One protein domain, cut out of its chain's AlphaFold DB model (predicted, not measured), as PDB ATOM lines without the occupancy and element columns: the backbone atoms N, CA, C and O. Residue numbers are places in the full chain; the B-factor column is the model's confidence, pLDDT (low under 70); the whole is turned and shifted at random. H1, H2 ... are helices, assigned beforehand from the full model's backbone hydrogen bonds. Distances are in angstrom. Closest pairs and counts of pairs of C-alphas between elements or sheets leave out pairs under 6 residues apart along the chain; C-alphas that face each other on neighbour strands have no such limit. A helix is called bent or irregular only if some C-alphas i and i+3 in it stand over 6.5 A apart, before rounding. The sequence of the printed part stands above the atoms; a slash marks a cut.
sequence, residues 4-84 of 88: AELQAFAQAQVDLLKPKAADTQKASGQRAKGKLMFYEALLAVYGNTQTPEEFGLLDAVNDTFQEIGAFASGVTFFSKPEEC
ATOM      1  N   ALA A   4      34.271  86.340 180.500       95.94
ATOM      2  CA  ALA A   4      35.607  85.990 180.011       95.94
ATOM      3  C   ALA A   4      35.786  84.469 179.855       95.94
ATOM      4  O   ALA A   4      36.356  84.009 178.868       95.94
ATOM      5  N   GLU A   5      35.252  83.683 180.794       96.88
ATOM      6  CA  GLU A   5      35.264  82.219 180.708       96.88
ATOM      7  C   GLU A   5      34.412  81.712 179.537       96.88
ATOM      8  O   GLU A   5      34.842  80.808 178.820       96.88
ATOM      9  N   LEU A   6      33.238  82.312 179.300       97.00
ATOM     10  CA  LEU A   6      32.380  81.959 178.167       97.00
ATOM     11  C   LEU A   6      33.038  82.312 176.826       97.00
ATOM     12  O   LEU A   6      33.004  81.508 175.897       97.00
ATOM     13  N   GLN A   7      33.697  83.469 176.733       97.75
ATOM     14  CA  GLN A   7      34.466  83.856 175.548       97.75
ATOM     15  C   GLN A   7      35.624  82.888 175.276       97.75
ATOM     16  O   GLN A   7      35.799  82.438 174.141       97.75
ATOM     17  N   ALA A   8      36.392  82.523 176.306       98.19
ATOM     18  CA  ALA A   8      37.476  81.551 176.176       98.19
ATOM     19  C   ALA A   8      36.952  80.170 175.748       98.19
ATOM     20  O   ALA A   8      37.535  79.519 174.878       98.19
ATOM     21  N   PHE A   9      35.817  79.743 176.309       98.19
ATOM     22  CA  PHE A   9      35.145  78.515 175.899       98.19
ATOM     23  C   PHE A   9      34.702  78.569 174.431       98.19
ATOM     24  O   PHE A   9      34.968  77.625 173.686       98.19
ATOM     25  N   ALA A  10      34.081  79.667 173.992       98.19
ATOM     26  CA  ALA A  10      33.652  79.848 172.606       98.19
ATOM     27  C   ALA A  10      34.835  79.766 171.629       98.19
ATOM     28  O   ALA A  10      34.755  79.045 170.635       98.19
ATOM     29  N   GLN A  11      35.963  80.406 171.956       98.56
ATOM     30  CA  GLN A  11      37.187  80.317 171.156       98.56
ATOM     31  C   GLN A  11      37.698  78.873 171.052       98.56
ATOM     32  O   GLN A  11      37.952  78.385 169.951       98.56
ATOM     33  N   ALA A  12      37.759  78.146 172.172       98.56
ATOM     34  CA  ALA A  12      38.166  76.741 172.170       98.56
ATOM     35  C   ALA A  12      37.229  75.855 171.325       98.56
ATOM     36  O   ALA A  12      37.680  74.915 170.664       98.56
ATOM     37  N   GLN A  13      35.925  76.150 171.314       98.56
ATOM     38  CA  GLN A  13      34.967  75.446 170.460       98.56
ATOM     39  C   GLN A  13      35.178  75.762 168.978       98.56
ATOM     40  O   GLN A  13      35.160  74.835 168.167       98.56
ATOM     41  N   VAL A  14      35.428  77.023 168.616       98.38
ATOM     42  CA  VAL A  14      35.763  77.414 167.238       98.38
ATOM     43  C   VAL A  14      36.984  76.641 166.738       98.38
ATOM     44  O   VAL A  14      36.917  76.012 165.680       98.38
ATOM     45  N   ASP A  15      38.063  76.606 167.521       98.25
ATOM     46  CA  ASP A  15      39.305  75.925 167.137       98.25
ATOM     47  C   ASP A  15      39.106  74.409 166.972       98.25
ATOM     48  O   ASP A  15      39.629  73.798 166.036       98.25
ATOM     49  N   LEU A  16      38.271  73.797 167.820       97.81
ATOM     50  CA  LEU A  16      37.912  72.380 167.729       97.81
ATOM     51  C   LEU A  16      37.018  72.054 166.518       97.81
ATOM     52  O   LEU A  16      37.095  70.948 165.963       97.81
ATOM     53  N   LEU A  17      36.106  72.960 166.160       98.00
ATOM     54  CA  LEU A  17      35.060  72.718 165.163       98.00
ATOM     55  C   LEU A  17      35.506  73.058 163.742       98.00
ATOM     56  O   LEU A  17      35.100  72.345 162.825       98.00
ATOM     57  N   LYS A  18      36.368  74.065 163.557       96.75
ATOM     58  CA  LYS A  18      36.911  74.475 162.250       96.75
ATOM     59  C   LYS A  18      37.363  73.307 161.362       96.75
ATOM     60  O   LYS A  18      36.829  73.185 160.259       96.75
ATOM     61  N   PRO A  19      38.252  72.391 161.801       96.19
ATOM     62  CA  PRO A  19      38.679  71.281 160.946       96.19
ATOM     63  C   PRO A  19      37.547  70.287 160.639       96.19
ATOM     64  O   PRO A  19      37.535  69.667 159.581       96.19
ATOM     65  N   LYS A  20      36.567  70.140 161.538       94.88
ATOM     66  CA  LYS A  20      35.433  69.212 161.369       94.88
ATOM     67  C   LYS A  20      34.363  69.772 160.436       94.88
ATOM     68  O   LYS A  20      33.697  69.008 159.745       94.88
ATOM     69  N   ALA A  21      34.194  71.090 160.433       95.44
ATOM     70  CA  ALA A  21      33.246  71.798 159.581       95.44
ATOM     71  C   ALA A  21      33.695  71.856 158.108       95.44
ATOM     72  O   ALA A  21      32.883  72.195 157.250       95.44
ATOM     73  N   ALA A  22      34.951  71.500 157.807       94.44
ATOM     74  CA  ALA A  22      35.479  71.466 156.445       94.44
ATOM     75  C   ALA A  22      34.852  70.355 155.577       94.44
ATOM     76  O   ALA A  22      34.640  70.562 154.384       94.44
ATOM     77  N   ASP A  23      34.510  69.198 156.159       92.75
ATOM     78  CA  ASP A  23      33.859  68.088 155.445       92.75
ATOM     79  C   ASP A  23      32.362  68.016 155.772       92.75
ATOM     80  O   ASP A  23      31.929  67.325 156.693       92.75
ATOM     81  N   THR A  24      31.545  68.706 154.979       94.50
ATOM     82  CA  THR A  24      30.079  68.707 155.128       94.50
ATOM     83  C   THR A  24      29.368  67.582 154.370       94.50
ATOM     84  O   THR A  24      28.135  67.536 154.374       94.50
ATOM     85  N   GLN A  25      30.106  66.638 153.766       96.00
ATOM     86  CA  GLN A  25      29.510  65.466 153.108       96.00
ATOM     87  C   GLN A  25      28.925  64.477 154.124       96.00
ATOM     88  O   GLN A  25      28.051  63.675 153.803       96.00
ATOM     89  N   LYS A  26      29.389  64.546 155.375       94.38
ATOM     90  CA  LYS A  26      28.896  63.731 156.487       94.38
ATOM     91  C   LYS A  26      28.054  64.573 157.436       94.38
ATOM     92  O   LYS A  26      28.380  65.723 157.734       94.38
ATOM     93  N   ALA A  27      27.035  63.950 158.027       96.12
ATOM     94  CA  ALA A  27      26.173  64.586 159.027       96.12
ATOM     95  C   ALA A  27      26.964  65.189 160.207       96.12
ATOM     96  O   ALA A  27      26.581  66.218 160.761       96.12
ATOM     97  N   SER A  28      28.095  64.584 160.586       94.81
ATOM     98  CA  SER A  28      28.974  65.107 161.636       94.81
ATOM     99  C   SER A  28      29.582  66.465 161.289       94.81
ATOM    100  O   SER A  28      29.648  67.327 162.163       94.81
ATOM    101  N   GLY A  29      30.002  66.679 160.040       97.38
ATOM    102  CA  GLY A  29      30.572  67.958 159.620       97.38
ATOM    103  C   GLY A  29      29.514  69.024 159.371       97.38
ATOM    104  O   GLY A  29      29.724  70.179 159.724       97.38
ATOM    105  N   GLN A  30      28.318  68.638 158.912       97.75
ATOM    106  CA  GLN A  30      27.157  69.541 158.874       97.75
ATOM    107  C   GLN A  30      26.798  70.050 160.279       97.75
ATOM    108  O   GLN A  30      26.637  71.252 160.489       97.75
ATOM    109  N   ARG A  31      26.758  69.150 161.272       97.44
ATOM    110  CA  ARG A  31      26.565  69.523 162.684       97.44
ATOM    111  C   ARG A  31      27.708  70.390 163.209       97.44
ATOM    112  O   ARG A  31      27.453  71.331 163.956       97.44
ATOM    113  N   ALA A  32      28.953  70.081 162.840       98.06
ATOM    114  CA  ALA A  32      30.105  70.889 163.231       98.06
ATOM    115  C   ALA A  32      30.013  72.309 162.663       98.06
ATOM    116  O   ALA A  32      30.257  73.255 163.402       98.06
ATOM    117  N   LYS A  33      29.580  72.458 161.405       97.81
ATOM    118  CA  LYS A  33      29.338  73.756 160.769       97.81
ATOM    119  C   LYS A  33      28.263  74.560 161.503       97.81
ATOM    120  O   LYS A  33      28.504  75.715 161.824       97.81
ATOM    121  N   GLY A  34      27.124  73.950 161.835       97.50
ATOM    122  CA  GLY A  34      26.070  74.639 162.593       97.50
ATOM    123  C   GLY A  34      26.542  75.122 163.969       97.50
ATOM    124  O   GLY A  34      26.290  76.261 164.350       97.50
ATOM    125  N   LYS A  35      27.298  74.288 164.697       98.00
ATOM    126  CA  LYS A  35      27.908  74.694 165.974       98.00
ATOM    127  C   LYS A  35      28.945  75.800 165.797       98.00
ATOM    128  O   LYS A  35      28.993  76.708 166.616       98.00
ATOM    129  N   LEU A  36      29.772  75.708 164.756       98.31
ATOM    130  CA  LEU A  36      30.800  76.701 164.460       98.31
ATOM    131  C   LEU A  36      30.166  78.079 164.251       98.31
ATOM    132  O   LEU A  36      30.581  79.015 164.918       98.31
ATOM    133  N   MET A  37      29.098  78.160 163.449       97.88
ATOM    134  CA  MET A  37      28.355  79.407 163.223       97.88
ATOM    135  C   MET A  37      27.850  80.037 164.528       97.88
ATOM    136  O   MET A  37      27.984  81.238 164.722       97.88
ATOM    137  N   PHE A  38      27.313  79.232 165.451       98.38
ATOM    138  CA  PHE A  38      26.874  79.733 166.759       98.38
ATOM    139  C   PHE A  38      28.029  80.331 167.578       98.38
ATOM    140  O   PHE A  38      27.899  81.422 168.130       98.38
ATOM    141  N   TYR A  39      29.163  79.631 167.669       98.50
ATOM    142  CA  TYR A  39      30.292  80.126 168.461       98.50
ATOM    143  C   TYR A  39      31.000  81.315 167.801       98.50
ATOM    144  O   TYR A  39      31.477  82.195 168.513       98.50
ATOM    145  N   GLU A  40      31.033  81.381 166.470       98.25
ATOM    146  CA  GLU A  40      31.526  82.550 165.734       98.25
ATOM    147  C   GLU A  40      30.636  83.775 165.983       98.25
ATOM    148  O   GLU A  40      31.165  84.825 166.343       98.25
ATOM    149  N   ALA A  41      29.306  83.620 165.940       98.50
ATOM    150  CA  ALA A  41      28.360  84.680 166.301       98.50
ATOM    151  C   ALA A  41      28.590  85.193 167.734       98.50
ATOM    152  O   ALA A  41      28.643  86.400 167.980       98.50
ATOM    153  N   LEU A  42      28.778  84.276 168.691       98.25
ATOM    154  CA  LEU A  42      29.041  84.621 170.091       98.25
ATOM    155  C   LEU A  42      30.337  85.435 170.252       98.25
ATOM    156  O   LEU A  42      30.361  86.423 170.987       98.25
ATOM    157  N   LEU A  43      31.407  85.054 169.549       98.25
ATOM    158  CA  LEU A  43      32.656  85.821 169.543       98.25
ATOM    159  C   LEU A  43      32.494  87.182 168.853       98.25
ATOM    160  O   LEU A  43      33.042  88.171 169.342       98.25
ATOM    161  N   ALA A  44      31.725  87.250 167.762       98.12
ATOM    162  CA  ALA A  44      31.451  88.494 167.048       98.12
ATOM    163  C   ALA A  44      30.735  89.517 167.944       98.12
ATOM    164  O   ALA A  44      31.112  90.689 167.951       98.12
ATOM    165  N   VAL A  45      29.791  89.076 168.787       97.25
ATOM    166  CA  VAL A  45      29.151  89.943 169.794       97.25
ATOM    167  C   VAL A  45      30.159  90.510 170.792       97.25
ATOM    168  O   VAL A  45      30.074  91.680 171.159       97.25
ATOM    169  N   TYR A  46      31.156  89.731 171.214       96.38
ATOM    170  CA  TYR A  46      32.208  90.240 172.100       96.38
ATOM    171  C   TYR A  46      33.152  91.236 171.427       96.38
ATOM    172  O   TYR A  46      33.718  92.085 172.118       96.38
ATOM    173  N   GLY A  47      33.280  91.167 170.102       95.00
ATOM    174  CA  GLY A  47      33.990  92.152 169.286       95.00
ATOM    175  C   GLY A  47      33.151  93.360 168.856       95.00
ATOM    176  O   GLY A  47      33.721  94.300 168.312       95.00
ATOM    177  N   ASN A  48      31.832  93.362 169.094       95.75
ATOM    178  CA  ASN A  48      30.868  94.284 168.470       95.75
ATOM    179  C   ASN A  48      30.924  94.272 166.929       95.75
ATOM    180  O   ASN A  48      30.793  95.314 166.285       95.75
ATOM    181  N   THR A  49      31.170  93.105 166.332       97.94
ATOM    182  CA  THR A  49      31.281  92.918 164.875       97.94
ATOM    183  C   THR A  49      30.222  91.974 164.316       97.94
ATOM    184  O   THR A  49      30.356  91.511 163.186       97.94
ATOM    185  N   GLN A  50      29.208  91.641 165.109       97.75
ATOM    186  CA  GLN A  50      28.141  90.743 164.701       97.75
ATOM    187  C   GLN A  50      27.270  91.359 163.603       97.75
ATOM    188  O   GLN A  50      26.941  92.548 163.620       97.75
ATOM    189  N   THR A  51      26.857  90.518 162.670       98.06
ATOM    190  CA  THR A  51      25.809  90.816 161.692       98.06
ATOM    191  C   THR A  51      24.418  90.752 162.339       98.06
ATOM    192  O   THR A  51      24.255  90.125 163.392       98.06
ATOM    193  N   PRO A  52      23.384  91.368 161.732       98.06
ATOM    194  CA  PRO A  52      22.003  91.223 162.197       98.06
ATOM    195  C   PRO A  52      21.545  89.761 162.290       98.06
ATOM    196  O   PRO A  52      20.831  89.401 163.223       98.06
ATOM    197  N   GLU A  53      21.978  88.906 161.362       97.56
ATOM    198  CA  GLU A  53      21.655  87.479 161.343       97.56
ATOM    199  C   GLU A  53      22.296  86.726 162.515       97.56
ATOM    200  O   GLU A  53      21.636  85.922 163.175       97.56
ATOM    201  N   GLU A  54      23.571  86.997 162.807       97.88
ATOM    202  CA  GLU A  54      24.264  86.435 163.974       97.88
ATOM    203  C   GLU A  54      23.637  86.911 165.282       97.88
ATOM    204  O   GLU A  54      23.488  86.126 166.219       97.88
ATOM    205  N   PHE A  55      23.233  88.181 165.343       97.12
ATOM    206  CA  PHE A  55      22.574  88.727 166.522       97.12
ATOM    207  C   PHE A  55      21.196  88.093 166.734       97.12
ATOM    208  O   PHE A  55      20.924  87.596 167.823       97.12
ATOM    209  N   GLY A  56      20.386  87.973 165.677       97.62
ATOM    210  CA  GLY A  56      19.089  87.293 165.735       97.62
ATOM    211  C   GLY A  56      19.190  85.814 166.132       97.62
ATOM    212  O   GLY A  56      18.327  85.307 166.848       97.62
ATOM    213  N   LEU A  57      20.262  85.117 165.729       97.50
ATOM    214  CA  LEU A  57      20.537  83.752 166.193       97.50
ATOM    215  C   LEU A  57      20.755  83.702 167.711       97.50
ATOM    216  O   LEU A  57      20.231  82.813 168.382       97.50
ATOM    217  N   LEU A  58      21.550  84.627 168.250       97.88
ATOM    218  CA  LEU A  58      21.836  84.686 169.683       97.88
ATOM    219  C   LEU A  58      20.619  85.143 170.491       97.88
ATOM    220  O   LEU A  58      20.398  84.598 171.571       97.88
ATOM    221  N   ASP A  59      19.817  86.065 169.956       96.88
ATOM    222  CA  ASP A  59      18.551  86.492 170.554       96.88
ATOM    223  C   ASP A  59      17.583  85.315 170.661       96.88
ATOM    224  O   ASP A  59      17.102  85.034 171.750       96.88
ATOM    225  N   ALA A  60      17.401  84.518 169.603       97.81
ATOM    226  CA  ALA A  60      16.529  83.341 169.661       97.81
ATOM    227  C   ALA A  60      16.964  82.323 170.737       97.81
ATOM    228  O   ALA A  60      16.133  81.722 171.427       97.81
ATOM    229  N   VAL A  61      18.278  82.128 170.909       97.19
ATOM    230  CA  VAL A  61      18.822  81.288 171.991       97.19
ATOM    231  C   VAL A  61      18.553  81.927 173.354       97.19
ATOM    232  O   VAL A  61      18.181  81.233 174.301       97.19
ATOM    233  N   ASN A  62      18.723  83.242 173.461       96.94
ATOM    234  CA  ASN A  62      18.478  83.971 174.690       96.94
ATOM    235  C   ASN A  62      17.002  83.953 175.106       96.94
ATOM    236  O   ASN A  62      16.711  83.666 176.265       96.94
ATOM    237  N   ASP A  63      16.090  84.183 174.166       97.00
ATOM    238  CA  ASP A  63      14.640  84.116 174.359       97.00
ATOM    239  C   ASP A  63      14.235  82.728 174.852       97.00
ATOM    240  O   ASP A  63      13.469  82.597 175.803       97.00
ATOM    241  N   THR A  64      14.836  81.677 174.283       96.94
ATOM    242  CA  THR A  64      14.631  80.299 174.750       96.94
ATOM    243  C   THR A  64      15.067  80.133 176.206       96.94
ATOM    244  O   THR A  64      14.369  79.498 176.995       96.94
ATOM    245  N   PHE A  65      16.215  80.699 176.592       95.94
ATOM    246  CA  PHE A  65      16.673  80.629 177.977       95.94
ATOM    247  C   PHE A  65      15.818  81.459 178.942       95.94
ATOM    248  O   PHE A  65      15.646  81.054 180.094       95.94
ATOM    249  N   GLN A  66      15.281  82.593 178.499       94.62
ATOM    250  CA  GLN A  66      14.364  83.405 179.297       94.62
ATOM    251  C   GLN A  66      13.012  82.709 179.484       94.62
ATOM    252  O   GLN A  66      12.507  82.674 180.604       94.62
ATOM    253  N   GLU A  67      12.476  82.073 178.437       95.50
ATOM    254  CA  GLU A  67      11.220  81.309 178.494       95.50
ATOM    255  C   GLU A  67      11.286  80.175 179.527       95.50
ATOM    256  O   GLU A  67      10.348  79.958 180.291       95.50
ATOM    257  N   ILE A  68      12.425  79.481 179.619       95.19
ATOM    258  CA  ILE A  68      12.623  78.420 180.623       95.19
ATOM    259  C   ILE A  68      13.063  78.950 182.000       95.19
ATOM    260  O   ILE A  68      13.385  78.158 182.886       95.19
ATOM    261  N   GLY A  69      13.114  80.273 182.187       93.00
ATOM    262  CA  GLY A  69      13.458  80.920 183.455       93.00
ATOM    263  C   GLY A  69      14.938  80.853 183.844       93.00
ATOM    264  O   GLY A  69      15.273  81.083 185.004       93.00
ATOM    265  N   ALA A  70      15.842  80.541 182.910       94.25
ATOM    266  CA  ALA A  70      17.280  80.503 183.188       94.25
ATOM    267  C   ALA A  70      17.892  81.911 183.322       94.25
ATOM    268  O   ALA A  70      18.870  82.082 184.054       94.25
ATOM    269  N   PHE A  71      17.303  82.903 182.644       93.81
ATOM    270  CA  PHE A  71      17.654  84.321 182.750       93.81
ATOM    271  C   PHE A  71      16.403  85.183 182.914       93.81
ATOM    272  O   PHE A  71      15.338  84.867 182.389       93.81
ATOM    273  N   ALA A  72      16.549  86.304 183.620       91.25
ATOM    274  CA  ALA A  72      15.508  87.319 183.715       91.25
ATOM    275  C   ALA A  72      15.385  88.136 182.415       91.25
ATOM    276  O   ALA A  72      16.325  88.230 181.620       91.25
ATOM    277  N   SER A  73      14.238  88.798 182.244       88.56
ATOM    278  CA  SER A  73      14.026  89.762 181.160       88.56
ATOM    279  C   SER A  73      15.098  90.859 181.175       88.56
ATOM    280  O   SER A  73      15.428  91.409 182.227       88.56
ATOM    281  N   GLY A  74      15.625  91.201 179.997       87.00
ATOM    282  CA  GLY A  74      16.675  92.215 179.830       87.00
ATOM    283  C   GLY A  74      18.092  91.746 180.181       87.00
ATOM    284  O   GLY A  74      19.043  92.515 180.030       87.00
ATOM    285  N   VAL A  75      18.260  90.493 180.612       93.12
ATOM    286  CA  VAL A  75      19.567  89.859 180.809       93.12
ATOM    287  C   VAL A  75      19.806  88.882 179.671       93.12
ATOM    288  O   VAL A  75      18.915  88.104 179.332       93.12
ATOM    289  N   THR A  76      21.008  88.915 179.089       95.38
ATOM    290  CA  THR A  76      21.382  87.956 178.047       95.38
ATOM    291  C   THR A  76      22.444  86.986 178.531       95.38
ATOM    292  O   THR A  76      23.358  87.386 179.264       95.38
ATOM    293  N   PHE A  77      22.376  85.736 178.072       95.81
ATOM    294  CA  PHE A  77      23.372  84.724 178.435       95.81
ATOM    295  C   PHE A  77      24.790  85.124 178.014       95.81
ATOM    296  O   PHE A  77      25.758  84.744 178.663       95.81
ATOM    297  N   PHE A  78      24.928  85.896 176.933       94.94
ATOM    298  CA  PHE A  78      26.225  86.338 176.442       94.94
ATOM    299  C   PHE A  78      26.714  87.616 177.133       94.94
ATOM    300  O   PHE A  78      27.924  87.769 177.284       94.94
ATOM    301  N   SER A  79      25.837  88.511 177.605       94.06
ATOM    302  CA  SER A  79      26.258  89.725 178.327       94.06
ATOM    303  C   SER A  79      26.609  89.468 179.791       94.06
ATOM    304  O   SER A  79      27.595  90.030 180.271       94.06
ATOM    305  N   LYS A  80      25.831  88.617 180.472       94.88
ATOM    306  CA  LYS A  80      25.986  88.298 181.897       94.88
ATOM    307  C   LYS A  80      25.762  86.802 182.179       94.88
ATOM    308  O   LYS A  80      24.822  86.440 182.891       94.88
ATOM    309  N   PRO A  81      26.597  85.901 181.636       94.56
ATOM    310  CA  PRO A  81      26.433  84.454 181.830       94.56
ATOM    311  C   PRO A  81      26.428  84.023 183.303       94.56
ATOM    312  O   PRO A  81      25.822  83.011 183.654       94.56
ATOM    313  N   GLU A  82      27.079  84.782 184.182       93.81
ATOM    314  CA  GLU A  82      27.123  84.529 185.622       93.81
ATOM    315  C   GLU A  82      25.787  84.757 186.339       93.81
ATOM    316  O   GLU A  82      25.643  84.344 187.492       93.81
ATOM    317  N   GLU A  83      24.832  85.418 185.680       91.94
ATOM    318  CA  GLU A  83      23.463  85.565 186.172       91.94
ATOM    319  C   GLU A  83      22.591  84.345 185.851       91.94
ATOM    320  O   GLU A  83      21.482  84.275 186.383       91.94
ATOM    321  N   CYS A  84      23.076  83.362 185.068       89.31
ATOM    322  CA  CYS A  84      22.287  82.151 184.834       89.31
ATOM    323  C   CYS A  84      21.918  81.511 186.150       89.31
ATOM    324  O   CYS A  84      22.779  81.316 187.017       89.31
TER     325      CYS A  84
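AT A GLANCE: This is residues 4 to 84 of the 88 residues of an uncharacterized protein of Pseudomonas sp. NFACC47-1 (UniProt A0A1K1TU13). Two helices, H1 and H2, fold back on each other as a helical hairpin, and a third, H3, is set crosswise to H2, with its early residues packed on the later part of H2. After H3, the stretch of residues 68 to 84, with no named element, turns back from the far end of H3 toward the hairpin. The printed part has 81 residues, with three named helices in the order H1, H2, H3 and no named strand; the class is all helix. The whole is compact, with a radius of gyration of the C-alphas of 13.5 A, and its outline is elongated, with spans of 40 by 24 by 22 A.

HOW THE PARTS SIT: Begin with H1, residues 4 to 21, and look for its kink of 27 degrees near residue 15; H1 is irregular, but only just, with C-alphas 16 and 19 6.9 A apart. A tight link leads to H2, residues 27 to 47, which touches H1 as a hairpin; their closest C-alphas, those of Ala 21 and Lys 33, are 4.5 A apart. The two run opposite ways at a shallow tilt of 34 degrees, only just short of steep. Another tight link leads to H3, residues 52 to 67, about perpendicular to H2 at 85 degrees. Residues 54 to 58 of H3 alone touch residues 38 to 45 of H2; the closest C-alphas, those of Ala 41 and Glu 54, are 5.0 A apart. H1 and H3 are apart. In H2 and H3 every O i to N i+4 pair is within hydrogen-bond range; in H1, 12 of 14 are.

IN THESE COORDINATES: Find C-alpha 4 at (35.607, 85.990, 180.011); from there H1 runs 25.0 A to C-alpha 21. H2 covers 30.4 A from C-alpha 27 at (26.173, 64.586, 159.027) to C-alpha 47. H3 covers 21.9 A and ends at C-alpha 67, at (11.220, 81.309, 178.494).

THE WHOLE: The two C-alphas farthest apart, those of Gln 25 and Ser 73, are 40.2 A apart. The printed part has no cut. Its mean pLDDT is 96.3, and no printed residue is under 70.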